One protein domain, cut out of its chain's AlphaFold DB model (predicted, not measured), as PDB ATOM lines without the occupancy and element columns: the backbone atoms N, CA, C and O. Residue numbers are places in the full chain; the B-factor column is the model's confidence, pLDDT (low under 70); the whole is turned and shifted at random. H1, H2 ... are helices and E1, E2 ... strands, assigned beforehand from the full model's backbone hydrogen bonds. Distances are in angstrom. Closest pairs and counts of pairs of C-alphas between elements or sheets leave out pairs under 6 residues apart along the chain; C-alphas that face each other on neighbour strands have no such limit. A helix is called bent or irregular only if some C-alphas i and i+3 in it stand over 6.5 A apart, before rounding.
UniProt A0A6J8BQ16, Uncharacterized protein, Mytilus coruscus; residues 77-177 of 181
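What this domain is: This is residues 77 to 177 of the 181 residues of an uncharacterized protein of Mytilus coruscus (UniProt A0A6J8BQ16). The model has two lobes: a slab of three antiparallel strands, E1, E2 and E5, and a helical lobe in which H1, H2 and H3 gather round the short strand pair E3 and E4, with H4 at the far end of H3. The two lobes are joined by the stretches 93 to 107 and 159 to 168, and no helix packs on the three-stranded sheet. The printed part has 101 residues with five named strands and four named helices, in the order E1, E2, E3, H1, H2, E4, H3, H4, E5; the class is mixed, helices and strands. The larger sheet has the order E1, E2, E5. The whole is only just loose, close to compact, with a radius of gyration of the C-alphas of 15.5 A and spans of 49 by 36 by 24 A.

How they stand to each other: E1, residues 77 to 82, and E2, residues 87 to 92, form a hairpin, antiparallel at 162 degrees, with N 81 and O 88 3.1 A apart, within hydrogen-bond range. On the other side of E2 is E5, residues 169 to 174, antiparallel at 153 degrees, with N 89 and O 172 3.3 A apart, within range. E3, residues 108 to 110, and E4, residues 139 to 141, are antiparallel neighbours, with N 109 and O 140 2.9 A apart, within range. H1, residues 111 to 117, touches H2, residues 121 to 131, at a steep tilt of 58 degrees, opposite ways; the closest C-alphas, of Ile 114 and Ala 124, are 5.9 A apart. H2 touches H3, residues 142 to 152, at a steep tilt of 68 degrees, only just short of perpendicular, opposite ways; the closest C-alphas, of Leu 131 and Met 148, are 5.5 A apart. H3 and H4, residues 154 to 158, touch only at the corner, with the C-alphas of Pro 150 and Cys 156 closest at 4.7 A. H1 and H3 are apart. Every O i to N i+4 pair is within hydrogen-bond range in H1 and H2, against 5 of 7 in H3 and 0 of 1 in H4, where 1 of 2 O i to N i+3 pairs is.

Where its parts are: E1 begins at C-alpha 77, (-31.797, 49.826, 33.581), and is 16.7 A long; E2 is 15.6 A and E5 15.2 A. H2 is 15.2 A long and H3 14.8 A; H3 is only just irregular, C-alphas 147 and 150 being 6.8 A apart. E5 ends at C-alpha 174, (-25.173, 41.156, 19.582).

The domain as a whole: The two C-alphas farthest apart, of Gly 84 and Ser 135, are 49.3 A apart. The printed part has no cut. The link from E2 to E3 is long, 15 residues. Mean pLDDT of the printed part is 76.0; residues 77 to 93 and 157 to 177 are under 70.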
ATOM      1  N   LYS A  77     -33.112  49.158  33.615       47.84
ATOM      2  CA  LYS A  77     -31.797  49.826  33.581       47.84
ATOM      3  C   LYS A  77     -30.785  48.895  32.905       47.84
ATOM      4  O   LYS A  77     -30.746  47.703  33.214       47.84
ATOM      5  N   ARG A  78     -29.950  49.434  32.013       52.06
ATOM      6  CA  ARG A  78     -28.894  48.684  31.315       52.06
ATOM      7  C   ARG A  78     -27.515  49.222  31.639       52.06
ATOM      8  O   ARG A  78     -27.330  50.430  31.747       52.06
ATOM      9  N   SER A  79     -26.564  48.304  31.695       48.81
ATOM     10  CA  SER A  79     -25.152  48.581  31.471       48.81
ATOM     11  C   SER A  79     -24.772  47.901  30.160       48.81
ATOM     12  O   SER A  79     -24.962  46.693  30.014       48.81
ATOM     13  N   ALA A  80     -24.293  48.682  29.196       47.34
ATOM     14  CA  ALA A  80     -23.650  48.157  28.002       47.34
ATOM     15  C   ALA A  80     -22.146  48.339  28.187       47.34
ATOM     16  O   ALA A  80     -21.694  49.460  28.426       47.34
ATOM     17  N   ALA A  81     -21.397  47.244  28.120       50.09
ATOM     18  CA  ALA A  81     -19.943  47.269  28.135       50.09
ATOM     19  C   ALA A  81     -19.433  46.835  26.758       50.09
ATOM     20  O   ALA A  81     -19.938  45.883  26.160       50.09
ATOM     21  N   TRP A  82     -18.458  47.574  26.237       49.28
ATOM     22  CA  TRP A  82     -17.739  47.193  25.028       49.28
ATOM     23  C   TRP A  82     -16.563  46.301  25.423       49.28
ATOM     24  O   TRP A  82     -15.718  46.732  26.207       49.28
ATOM     25  N   THR A  83     -16.508  45.078  24.894       64.94
ATOM     26  CA  THR A  83     -15.443  44.108  25.214       64.94
ATOM     27  C   THR A  83     -14.284  44.127  24.213       64.94
ATOM     28  O   THR A  83     -13.326  43.384  24.379       64.94
ATOM     29  N   GLY A  84     -14.343  44.971  23.175       64.06
ATOM     30  CA  GLY A  84     -13.370  44.992  22.073       64.06
ATOM     31  C   GLY A  84     -13.828  44.209  20.840       64.06
ATOM     32  O   GLY A  84     -13.528  44.622  19.725       64.06
ATOM     33  N   GLU A  85     -14.613  43.146  21.028       60.72
ATOM     34  CA  GLU A  85     -15.114  42.288  19.939       60.72
ATOM     35  C   GLU A  85     -16.640  42.331  19.789       60.72
ATOM     36  O   GLU A  85     -17.174  42.171  18.691       60.72
ATOM     37  N   HIS A  86     -17.369  42.548  20.886       50.78
ATOM     38  CA  HIS A  86     -18.825  42.597  20.889       50.78
ATOM     39  C   HIS A  86     -19.350  43.570  21.952       50.78
ATOM     40  O   HIS A  86     -18.661  43.951  22.900       50.78
ATOM     41  N   PHE A  87     -20.606  43.988  21.785       49.38
ATOM     42  CA  PHE A  87     -21.334  44.675  22.845       49.38
ATOM     43  C   PHE A  87     -22.001  43.637  23.731       49.38
ATOM     44  O   PHE A  87     -22.854  42.872  23.270       49.38
ATOM     45  N   GLU A  88     -21.649  43.656  25.009       47.25
ATOM     46  CA  GLU A  88     -22.374  42.914  26.020       47.25
ATOM     47  C   GLU A  88     -23.405  43.846  26.651       47.25
ATOM     48  O   GLU A  88     -23.080  44.817  27.342       47.25
ATOM     49  N   VAL A  89     -24.678  43.589  26.355       48.12
ATOM     50  CA  VAL A  89     -25.781  44.363  26.919       48.12
ATOM     51  C   VAL A  89     -26.401  43.548  28.039       48.12
ATOM     52  O   VAL A  89     -27.138  42.592  27.790       48.12
ATOM     53  N   VAL A  90     -26.123  43.953  29.279       50.25
ATOM     54  CA  VAL A  90     -26.740  43.360  30.464       50.25
ATOM     55  C   VAL A  90     -28.005  44.133  30.792       50.25
ATOM     56  O   VAL A  90     -27.980  45.328  31.111       50.25
ATOM     57  N   ILE A  91     -29.137  43.441  30.709       54.44
ATOM     58  CA  ILE A  91     -30.448  44.024  30.975       54.44
ATOM     59  C   ILE A  91     -30.888  43.566  32.355       54.44
ATOM     60  O   ILE A  91     -31.143  42.382  32.575       54.44
ATOM     61  N   MET A  92     -30.976  44.513  33.287       52.25
ATOM     62  CA  MET A  92     -31.541  44.253  34.605       52.25
ATOM     63  C   MET A  92     -33.037  44.512  34.540       52.25
ATOM     64  O   MET A  92     -33.483  45.662  34.503       52.25
ATOM     65  N   VAL A  93     -33.800  43.427  34.515       63.31
ATOM     66  CA  VAL A  93     -35.256  43.475  34.458       63.31
ATOM     67  C   VAL A  93     -35.825  43.183  35.845       63.31
ATOM     68  O   VAL A  93     -35.312  42.326  36.566       63.31
ATOM     69  N   ASN A  94     -36.850  43.936  36.249       74.75
ATOM     70  CA  ASN A  94     -37.574  43.654  37.479       74.75
ATOM     71  C   ASN A  94     -38.517  42.472  37.224       74.75
ATOM     72  O   ASN A  94     -39.504  42.619  36.516       74.75
ATOM     73  N   HIS A  95     -38.213  41.309  37.804       78.06
ATOM     74  CA  HIS A  95     -38.964  40.057  37.604       78.06
ATOM     75  C   HIS A  95     -40.417  40.111  38.073       78.06
ATOM     76  O   HIS A  95     -41.183  39.202  37.774       78.06
ATOM     77  N   CYS A  96     -40.778  41.156  38.814       87.38
ATOM     78  CA  CYS A  96     -42.090  41.344  39.422       87.38
ATOM     79  C   CYS A  96     -42.953  42.365  38.678       87.38
ATOM     80  O   CYS A  96     -44.024  42.719  39.161       87.38
ATOM     81  N   ASP A  97     -42.465  42.893  37.557       89.88
ATOM     82  CA  ASP A  97     -43.206  43.834  36.728       89.88
ATOM     83  C   ASP A  97     -43.960  43.065  35.639       89.88
ATOM     84  O   ASP A  97     -43.350  42.353  34.845       89.88
ATOM     85  N   PHE A  98     -45.285  43.203  35.618       92.56
ATOM     86  CA  PHE A  98     -46.163  42.552  34.644       92.56
ATOM     87  C   PHE A  98     -45.781  42.915  33.204       92.56
ATOM     88  O   PHE A  98     -45.702  42.047  32.341       92.56
ATOM     89  N   ASN A  99     -45.430  44.185  32.972       90.94
ATOM     90  CA  ASN A  99     -45.155  44.712  31.634       90.94
ATOM     91  C   ASN A  99     -43.900  44.102  30.986       90.94
ATOM     92  O   ASN A  99     -43.609  44.337  29.821       90.94
ATOM     93  N   VAL A 100     -43.098  43.366  31.757       89.50
ATOM     94  CA  VAL A 100     -41.949  42.622  31.233       89.50
ATOM     95  C   VAL A 100     -42.397  41.390  30.457       89.50
ATOM     96  O   VAL A 100     -41.712  40.987  29.517       89.50
ATOM     97  N   TYR A 101     -43.503  40.790  30.891       91.81
ATOM     98  CA  TYR A 101     -44.045  39.555  30.345       91.81
ATOM     99  C   TYR A 101     -45.096  39.818  29.263       91.81
ATOM    100  O   TYR A 101     -45.171  39.046  28.316       91.81
ATOM    101  N   ASP A 102     -45.839  40.921  29.381       95.12
ATOM    102  CA  ASP A 102     -46.774  41.423  28.367       95.12
ATOM    103  C   ASP A 102     -46.000  42.166  27.261       95.12
ATOM    104  O   ASP A 102     -45.634  43.339  27.385       95.12
ATOM    105  N   ILE A 103     -45.655  41.446  26.191       89.31
ATOM    106  CA  ILE A 103     -44.807  41.963  25.107       89.31
ATOM    107  C   ILE A 103     -45.620  42.852  24.170       89.31
ATOM    108  O   ILE A 103     -45.055  43.782  23.573       89.31
ATOM    109  N   ASN A 104     -46.897  42.524  23.985       92.81
ATOM    110  CA  ASN A 104     -47.788  43.180  23.039       92.81
ATOM    111  C   ASN A 104     -48.541  44.395  23.640       92.81
ATOM    112  O   ASN A 104     -49.112  45.166  22.865       92.81
ATOM    113  N   GLU A 105     -48.419  44.632  24.952       93.38
ATOM    114  CA  GLU A 105     -49.065  45.704  25.727       93.38
ATOM    115  C   GLU A 105     -50.612  45.576  25.748       93.38
ATOM    116  O   GLU A 105     -51.316  46.591  25.773       93.38
ATOM    117  N   ASP A 106     -51.163  44.351  25.714       96.00
ATOM    118  CA  ASP A 106     -52.613  44.078  25.709       96.00
ATOM    119  C   ASP A 106     -53.209  43.749  27.093       96.00
ATOM    120  O   ASP A 106     -54.409  43.493  27.211       96.00
ATOM    121  N   SER A 107     -52.399  43.856  28.154       96.12
ATOM    122  CA  SER A 107     -52.763  43.539  29.543       96.12
ATOM    123  C   SER A 107     -53.048  42.058  29.815       96.12
ATOM    124  O   SER A 107     -53.609  41.727  30.866       96.12
ATOM    125  N   VAL A 108     -52.646  41.160  28.914       97.56
ATOM    126  CA  VAL A 108     -52.818  39.714  29.042       97.56
ATOM    127  C   VAL A 108     -51.537  39.000  28.623       97.56
ATOM    128  O   VAL A 108     -51.106  39.081  27.486       97.56
ATOM    129  N   ILE A 109     -50.951  38.209  29.520       97.62
ATOM    130  CA  ILE A 109     -49.777  37.410  29.162       97.62
ATOM    131  C   ILE A 109     -50.243  36.082  28.574       97.62
ATOM    132  O   ILE A 109     -50.915  35.286  29.233       97.62
ATOM    133  N   THR A 110     -49.827  35.818  27.344       97.62
ATOM    134  CA  THR A 110     -50.030  34.539  26.659       97.62
ATOM    135  C   THR A 110     -48.800  33.636  26.775       97.62
ATOM    136  O   THR A 110     -47.678  34.080  27.035       97.62
ATOM    137  N   ILE A 111     -48.984  32.329  26.566       96.75
ATOM    138  CA  ILE A 111     -47.873  31.365  26.623       96.75
ATOM    139  C   ILE A 111     -46.793  31.646  25.571       96.75
ATOM    140  O   ILE A 111     -45.604  31.453  25.836       96.75
ATOM    141  N   ASP A 112     -47.198  32.149  24.403       96.31
ATOM    142  CA  ASP A 112     -46.293  32.486  23.307       96.31
ATOM    143  C   ASP A 112     -45.364  33.644  23.689       96.31
ATOM    144  O   ASP A 112     -44.167  33.597  23.400       96.31
ATOM    145  N   GLU A 113     -45.867  34.638  24.423       94.50
ATOM    146  CA  GLU A 113     -45.046  35.741  24.929       94.50
ATOM    147  C   GLU A 113     -44.023  35.267  25.960       94.50
ATOM    148  O   GLU A 113     -42.862  35.681  25.922       94.50
ATOM    149  N   ILE A 114     -44.395  34.325  26.833       92.75
ATOM    150  CA  ILE A 114     -43.424  33.714  27.747       92.75
ATOM    151  C   ILE A 114     -42.363  32.930  26.955       92.75
ATOM    152  O   ILE A 114     -41.173  33.029  27.266       92.75
ATOM    153  N   TYR A 115     -42.729  32.209  25.893       92.94
ATOM    154  CA  TYR A 115     -41.746  31.534  25.036       92.94
ATOM    155  C   TYR A 115     -40.794  32.493  24.308       92.94
ATOM    156  O   TYR A 115     -39.650  32.117  24.057       92.94
ATOM    157  N   GLU A 116     -41.200  33.732  24.015       89.00
ATOM    158  CA  GLU A 116     -40.281  34.752  23.484       89.00
ATOM    159  C   GLU A 116     -39.227  35.191  24.529       89.00
ATOM    160  O   GLU A 116     -38.122  35.622  24.173       89.00
ATOM    161  N   LEU A 117     -39.526  35.078  25.828       85.56
ATOM    162  CA  LEU A 117     -38.652  35.560  26.906       85.56
ATOM    163  C   LEU A 117     -37.638  34.524  27.390       85.56
ATOM    164  O   LEU A 117     -36.513  34.903  27.753       85.56
ATOM    165  N   PHE A 118     -38.011  33.246  27.375       84.19
ATOM    166  CA  PHE A 118     -37.220  32.148  27.920       84.19
ATOM    167  C   PHE A 118     -36.679  31.248  26.799       84.19
ATOM    168  O   PHE A 118     -37.455  30.748  25.989       84.19
ATOM    169  N   PRO A 119     -35.358  30.991  26.754       83.12
ATOM    170  CA  PRO A 119     -34.777  30.117  25.735       83.12
ATOM    171  C   PRO A 119     -35.254  28.663  25.880       83.12
ATOM    172  O   PRO A 119     -35.415  27.957  24.885       83.12
ATOM    173  N   GLU A 120     -35.507  28.218  27.112       86.69
ATOM    174  CA  GLU A 120     -35.962  26.864  27.410       86.69
ATOM    175  C   GLU A 120     -37.485  26.809  27.555       86.69
ATOM    176  O   GLU A 120     -38.072  27.345  28.499       86.69
ATOM    177  N   ARG A 121     -38.145  26.103  26.627       90.50
ATOM    178  CA  ARG A 121     -39.614  25.989  26.603       90.50
ATOM    179  C   ARG A 121     -40.193  25.265  27.819       90.50
ATOM    180  O   ARG A 121     -41.330  25.529  28.196       90.50
ATOM    181  N   VAL A 122     -39.442  24.349  28.429       92.75
ATOM    182  CA  VAL A 122     -39.916  23.579  29.592       92.75
ATOM    183  C   VAL A 122     -40.093  24.494  30.805       92.75
ATOM    184  O   VAL A 122     -41.138  24.453  31.455       92.75
ATOM    185  N   ASP A 123     -39.113  25.355  31.064       87.69
ATOM    186  CA  ASP A 123     -39.155  26.312  32.170       87.69
ATOM    187  C   ASP A 123     -40.219  27.384  31.945       87.69
ATOM    188  O   ASP A 123     -41.004  27.674  32.848       87.69
ATOM    189  N   ALA A 124     -40.313  27.893  30.716       91.62
ATOM    190  CA  ALA A 124     -41.363  28.813  30.298       91.62
ATOM    191  C   ALA A 124     -42.767  28.243  30.547       91.62
ATOM    192  O   ALA A 124     -43.612  28.899  31.151       91.62
ATOM    193  N   HIS A 125     -43.005  26.996  30.132       95.19
ATOM    194  CA  HIS A 125     -44.299  26.341  30.294       95.19
ATOM    195  C   HIS A 125     -44.638  26.098  31.771       95.19
ATOM    196  O   HIS A 125     -45.774  26.306  32.190       95.19
ATOM    197  N   ARG A 126     -43.652  25.688  32.583       94.06
ATOM    198  CA  ARG A 126     -43.824  25.517  34.035       94.06
ATOM    199  C   ARG A 126     -44.154  26.835  34.727       94.06
ATOM    200  O   ARG A 126     -45.046  26.853  35.569       94.06
ATOM    201  N   LEU A 127     -43.455  27.913  34.371       94.31
ATOM    202  CA  LEU A 127     -43.727  29.252  34.887       94.31
ATOM    203  C   LEU A 127     -45.132  29.708  34.494       94.31
ATOM    204  O   LEU A 127     -45.889  30.121  35.367       94.31
ATOM    205  N   PHE A 128     -45.487  29.580  33.213       96.06
ATOM    206  CA  PHE A 128     -46.805  29.952  32.704       96.06
ATOM    207  C   PHE A 128     -47.913  29.226  33.467       96.06
ATOM    208  O   PHE A 128     -48.771  29.867  34.059       96.06
ATOM    209  N   LYS A 129     -47.828  27.895  33.563       96.81
ATOM    210  CA  LYS A 129     -48.807  27.069  34.283       96.81
ATOM    211  C   LYS A 129     -48.914  27.415  35.772       96.81
ATOM    212  O   LYS A 129     -49.962  27.223  36.376       96.81
ATOM    213  N   ALA A 130     -47.826  27.874  36.387       95.94
ATOM    214  CA  ALA A 130     -47.839  28.304  37.781       95.94
ATOM    215  C   ALA A 130     -48.454  29.702  37.966       95.94
ATOM    216  O   ALA A 130     -48.971  29.992  39.040       95.94
ATOM    217  N   LEU A 131     -48.381  30.569  36.952       95.31
ATOM    218  CA  LEU A 131     -49.020  31.885  36.954       95.31
ATOM    219  C   LEU A 131     -50.515  31.788  36.604       95.31
ATOM    220  O   LEU A 131     -51.329  32.402  37.288       95.31
ATOM    221  N   ASP A 132     -50.870  30.959  35.620       96.88
ATOM    222  CA  ASP A 132     -52.239  30.621  35.194       96.88
ATOM    223  C   ASP A 132     -52.881  29.567  36.121       96.88
ATOM    224  O   ASP A 132     -53.349  28.506  35.709       96.88
ATOM    225  N   PHE A 133     -52.800  29.798  37.432       92.62
ATOM    226  CA  PHE A 133     -53.322  28.854  38.423       92.62
ATOM    227  C   PHE A 133     -54.802  29.093  38.744       92.62
ATOM    228  O   PHE A 133     -55.493  28.165  39.161       92.62
ATOM    229  N   THR A 134     -55.278  30.334  38.604       90.19
ATOM    230  CA  THR A 134     -56.603  30.734  39.103       90.19
ATOM    231  C   THR A 134     -57.702  30.459  38.082       90.19
ATOM    232  O   THR A 134     -58.712  29.856  38.440       90.19
ATOM    233  N   SER A 135     -57.516  30.886  36.830       91.62
ATOM    234  CA  SER A 135     -58.477  30.661  35.747       91.62
ATOM    235  C   SER A 135     -58.183  29.396  34.934       91.62
ATOM    236  O   SER A 135     -59.133  28.711  34.549       91.62
ATOM    237  N   ALA A 136     -56.905  29.050  34.729       94.50
ATOM    238  CA  ALA A 136     -56.465  27.951  33.866       94.50
ATOM    239  C   ALA A 136     -57.011  28.078  32.429       94.50
ATOM    240  O   ALA A 136     -57.327  27.074  31.782       94.50
ATOM    241  N   ASP A 137     -57.166  29.312  31.945       96.69
ATOM    242  CA  ASP A 137     -57.777  29.627  30.651       96.69
ATOM    243  C   ASP A 137     -56.745  29.819  29.522       96.69
ATOM    244  O   ASP A 137     -57.106  30.110  28.374       96.69
ATOM    245  N   GLY A 138     -55.458  29.609  29.819       96.75
ATOM    246  CA  GLY A 138     -54.366  29.811  28.876       96.75
ATOM    247  C   GLY A 138     -53.962  31.277  28.728       96.75
ATOM    248  O   GLY A 138     -53.251  31.613  27.774       96.75
ATOM    249  N   LYS A 139     -54.379  32.144  29.653       97.62
ATOM    250  CA  LYS A 139     -54.023  33.560  29.731       97.62
ATOM    251  C   LYS A 139     -53.697  33.923  31.177       97.62
ATOM    252  O   LYS A 139     -54.196  33.325  32.115       97.62
ATOM    253  N   VAL A 140     -52.829  34.912  31.372       97.88
ATOM    254  CA  VAL A 140     -52.541  35.439  32.711       97.88
ATOM    255  C   VAL A 140     -52.857  36.924  32.726       97.88
ATOM    256  O   VAL A 140     -52.163  37.731  32.103       97.88
ATOM    257  N   THR A 141     -53.909  37.282  33.452       97.75
ATOM    258  CA  THR A 141     -54.319  38.675  33.666       97.75
ATOM    259  C   THR A 141     -53.403  39.396  34.661       97.75
ATOM    260  O   THR A 141     -52.619  38.782  35.396       97.75
ATOM    261  N   ILE A 142     -53.504  40.728  34.723       96.56
ATOM    262  CA  ILE A 142     -52.741  41.555  35.673       96.56
ATOM    263  C   ILE A 142     -53.006  41.119  37.122       96.56
ATOM    264  O   ILE A 142     -52.084  41.080  37.944       96.56
ATOM    265  N   GLU A 143     -54.256  40.811  37.454       96.06
ATOM    266  CA  GLU A 143     -54.696  40.422  38.792       96.06
ATOM    267  C   GLU A 143     -54.108  39.068  39.200       96.06
ATOM    268  O   GLU A 143     -53.527  38.946  40.283       96.06
ATOM    269  N   GLU A 144     -54.186  38.075  38.313       96.06
ATOM    270  CA  GLU A 144     -53.614  36.744  38.531       96.06
ATOM    271  C   GLU A 144     -52.102  36.805  38.682       96.06
ATOM    272  O   GLU A 144     -51.544  36.233  39.622       96.06
ATOM    273  N   PHE A 145     -51.432  37.571  37.819       96.06
ATOM    274  CA  PHE A 145     -49.996  37.768  37.919       96.06
ATOM    275  C   PHE A 145     -49.614  38.409  39.255       96.06
ATOM    276  O   PHE A 145     -48.713  37.920  39.932       96.06
ATOM    277  N   LYS A 146     -50.299  39.476  39.692       93.75
ATOM    278  CA  LYS A 146     -50.022  40.122  40.989       93.75
ATOM    279  C   LYS A 146     -50.193  39.161  42.164       93.75
ATOM    280  O   LYS A 146     -49.439  39.250  43.134       93.75
ATOM    281  N   PHE A 147     -51.162  38.254  42.079       93.94
ATOM    282  CA  PHE A 147     -51.435  37.270  43.120       93.94
ATOM    283  C   PHE A 147     -50.419  36.114  43.131       93.94
ATOM    284  O   PHE A 147     -49.938  35.710  44.197       93.94
ATOM    285  N   MET A 148     -50.052  35.602  41.954       94.69
ATOM    286  CA  MET A 148     -49.198  34.419  41.811       94.69
ATOM    287  C   MET A 148     -47.703  34.745  41.747       94.69
ATOM    288  O   MET A 148     -46.893  33.981  42.276       94.69
ATOM    289  N   ALA A 149     -47.298  35.886  41.183       92.88
ATOM    290  CA  ALA A 149     -45.888  36.245  41.022       92.88
ATOM    291  C   ALA A 149     -45.092  36.215  42.343       92.88
ATOM    292  O   ALA A 149     -44.004  35.641  42.346       92.88
ATOM    293  N   PRO A 150     -45.588  36.708  43.499       91.19
ATOM    294  CA  PRO A 150     -44.872  36.579  44.774       91.19
ATOM    295  C   PRO A 150     -44.692  35.129  45.254       91.19
ATOM    296  O   PRO A 150     -43.811  34.847  46.068       91.19
ATOM    297  N   GLN A 151     -45.539  34.206  44.801       91.44
ATOM    298  CA  GLN A 151     -45.513  32.800  45.206       91.44
ATOM    299  C   GLN A 151     -44.590  31.976  44.306       91.44
ATOM    300  O   GLN A 151     -43.831  31.144  44.800       91.44
ATOM    301  N   VAL A 152     -44.632  32.251  43.003       90.88
ATOM    302  CA  VAL A 152     -43.890  31.519  41.971       90.88
ATOM    303  C   VAL A 152     -42.478  32.083  41.796       90.88
ATOM    304  O   VAL A 152     -41.504  31.337  41.689       90.88
ATOM    305  N   ILE A 153     -42.335  33.409  41.833       89.00
ATOM    306  CA  ILE A 153     -41.073  34.109  41.607       89.00
ATOM    307  C   ILE A 153     -40.483  34.496  42.964       89.00
ATOM    308  O   ILE A 153     -40.843  35.506  43.570       89.00
ATOM    309  N   LYS A 154     -39.522  33.696  43.448       81.75
ATOM    310  CA  LYS A 154     -38.894  33.875  44.775       81.75
ATOM    311  C   LYS A 154     -38.386  35.301  45.027       81.75
ATOM    312  O   LYS A 154     -38.477  35.790  46.149       81.75
ATOM    313  N   THR A 155     -37.887  35.988  43.997       76.88
ATOM    314  CA  THR A 155     -37.383  37.367  44.114       76.88
ATOM    315  C   THR A 155     -38.477  38.406  44.367       76.88
ATOM    316  O   THR A 155     -38.167  39.483  44.865       76.88
ATOM    317  N   CYS A 156     -39.746  38.090  44.097       79.88
ATOM    318  CA  CYS A 156     -40.877  38.994  44.330       79.88
ATOM    319  C   CYS A 156     -41.391  38.979  45.769       79.88
ATOM    320  O   CYS A 156     -42.084  39.902  46.193       79.88
ATOM    321  N   ARG A 157     -40.994  37.976  46.560       66.50
ATOM    322  CA  ARG A 157     -41.404  37.812  47.962       66.50
ATOM    323  C   ARG A 157     -40.753  38.811  48.926       66.50
ATOM    324  O   ARG A 157     -41.223  38.960  50.051       66.50
ATOM    325  N   HIS A 158     -39.680  39.493  48.516       56.38
ATOM    326  CA  HIS A 158     -38.825  40.292  49.407       56.38
ATOM    327  C   HIS A 158     -38.807  41.791  49.085       56.38
ATOM    328  O   HIS A 158     -37.779  42.446  49.217       56.38
ATOM    329  N   ASN A 159     -39.960  42.363  48.723       50.97
ATOM    330  CA  ASN A 159     -40.128  43.823  48.661       50.97
ATOM    331  C   ASN A 159     -40.566  44.456  49.997       50.97
ATOM    332  O   ASN A 159     -40.972  45.613  50.039       50.97
ATOM    333  N   LYS A 160     -40.442  43.729  51.115       47.56
ATOM    334  CA  LYS A 160     -40.320  44.350  52.438       47.56
ATOM    335  C   LYS A 160     -38.833  44.547  52.704       47.56
ATOM    336  O   LYS A 160     -38.185  43.628  53.181       47.56
ATOM    337  N   THR A 161     -38.317  45.710  52.296       49.66
ATOM    338  CA  THR A 161     -37.119  46.374  52.849       49.66
ATOM    339  C   THR A 161     -36.024  45.440  53.380       49.66
ATOM    340  O   THR A 161     -36.138  45.014  54.518       49.66
ATOM    341  N   VAL A 162     -34.966  45.168  52.606       44.34
ATOM    342  CA  VAL A 162     -33.533  45.219  52.999       44.34
ATOM    343  C   VAL A 162     -32.682  44.825  51.774       44.34
ATOM    344  O   VAL A 162     -33.118  44.075  50.904       44.34
ATOM    345  N   GLY A 163     -31.500  45.438  51.669       48.38
ATOM    346  CA  GLY A 163     -30.615  45.492  50.508       48.38
ATOM    347  C   GLY A 163     -30.202  44.167  49.852       48.38
ATOM    348  O   GLY A 163     -30.196  43.101  50.453       48.38
ATOM    349  N   ALA A 164     -29.768  44.319  48.597       50.28
ATOM    350  CA  ALA A 164     -29.118  43.326  47.738       50.28
ATOM    351  C   ALA A 164     -30.007  42.187  47.198       50.28
ATOM    352  O   ALA A 164     -29.771  41.000  47.414       50.28
ATOM    353  N   THR A 165     -30.990  42.546  46.371       41.28
ATOM    354  CA  THR A 165     -31.700  41.604  45.492       41.28
ATOM    355  C   THR A 165     -30.736  41.038  44.437       41.28
ATOM    356  O   THR A 165     -30.180  41.801  43.642       41.28
ATOM    357  N   ARG A 166     -30.552  39.707  44.386       44.06
ATOM    358  CA  ARG A 166     -29.898  39.030  43.248       44.06
ATOM    359  C   ARG A 166     -30.700  39.329  41.979       44.06
ATOM    360  O   ARG A 166     -31.838  38.888  41.839       44.06
ATOM    361  N   ARG A 167     -30.114  40.122  41.081       47.91
ATOM    362  CA  ARG A 167     -30.691  40.485  39.784       47.91
ATOM    363  C   ARG A 167     -30.354  39.385  38.788       47.91
ATOM    364  O   ARG A 167     -29.183  39.066  38.614       47.91
ATOM    365  N   MET A 168     -31.357  38.828  38.124       45.41
ATOM    366  CA  MET A 168     -31.106  38.011  36.939       45.41
ATOM    367  C   MET A 168     -30.571  38.948  35.850       45.41
ATOM    368  O   MET A 168     -31.217  39.940  35.501       45.41
ATOM    369  N   GLN A 169     -29.357  38.674  35.388       47.78
ATOM    370  CA  GLN A 169     -28.710  39.371  34.287       47.78
ATOM    371  C   GLN A 169     -28.992  38.571  33.019       47.78
ATOM    372  O   GLN A 169     -28.522  37.445  32.878       47.78
ATOM    373  N   LYS A 170     -29.794  39.125  32.104       54.31
ATOM    374  CA  LYS A 170     -29.898  38.557  30.757       54.31
ATOM    375  C   LYS A 170     -28.754  39.138  29.939       54.31
ATOM    376  O   LYS A 170     -28.743  40.341  29.672       54.31
ATOM    377  N   HIS A 171     -27.800  38.282  29.592       45.75
ATOM    378  CA  HIS A 171     -26.723  38.608  28.669       45.75
ATOM    379  C   HIS A 171     -27.267  38.469  27.252       45.75
ATOM    380  O   HIS A 171     -27.656  37.381  26.830       45.75
ATOM    381  N   ILE A 172     -27.365  39.587  26.539       48.22
ATOM    382  CA  ILE A 172     -27.637  39.569  25.104       48.22
ATOM    383  C   ILE A 172     -26.348  39.964  24.397       48.22
ATOM    384  O   ILE A 172     -25.914  41.114  24.483       48.22
ATOM    385  N   THR A 173     -25.767  38.999  23.691       39.91
ATOM    386  CA  THR A 173     -24.612  39.208  22.820       39.91
ATOM    387  C   THR A 173     -25.120  39.540  21.428       39.91
ATOM    388  O   THR A 173     -25.787  38.722  20.795       39.91
ATOM    389  N   ILE A 174     -24.831  40.748  20.947       41.41
ATOM    390  CA  ILE A 174     -25.173  41.156  19.582       41.41
ATOM    391  C   ILE A 174     -23.896  41.039  18.744       41.41
ATOM    392  O   ILE A 174     -23.012  41.888  18.895       41.41
ATOM    393  N   PRO A 175     -23.755  40.006  17.889       36.22
ATOM    394  CA  PRO A 175     -22.581  39.880  17.038       36.22
ATOM    395  C   PRO A 175     -22.564  41.026  16.023       36.22
ATOM    396  O   PRO A 175     -23.499  41.198  15.241       36.22
ATOM    397  N   TRP A 176     -21.490  41.813  16.035       36.91
ATOM    398  CA  TRP A 176     -21.246  42.844  15.034       36.91
ATOM    399  C   TRP A 176     -20.444  42.236  13.883       36.91
ATOM    400  O   TRP A 176     -19.330  41.759  14.081       36.91
ATOM    401  N   LYS A 177     -20.995  42.256  12.667       34.28
ATOM    402  CA  LYS A 177     -20.227  41.996  11.444       34.28
ATOM    403  C   LYS A 177     -20.119  43.298  10.663       34.28
ATOM    404  O   LYS A 177     -21.086  43.709  10.026       34.28
TER     405      LYS A 177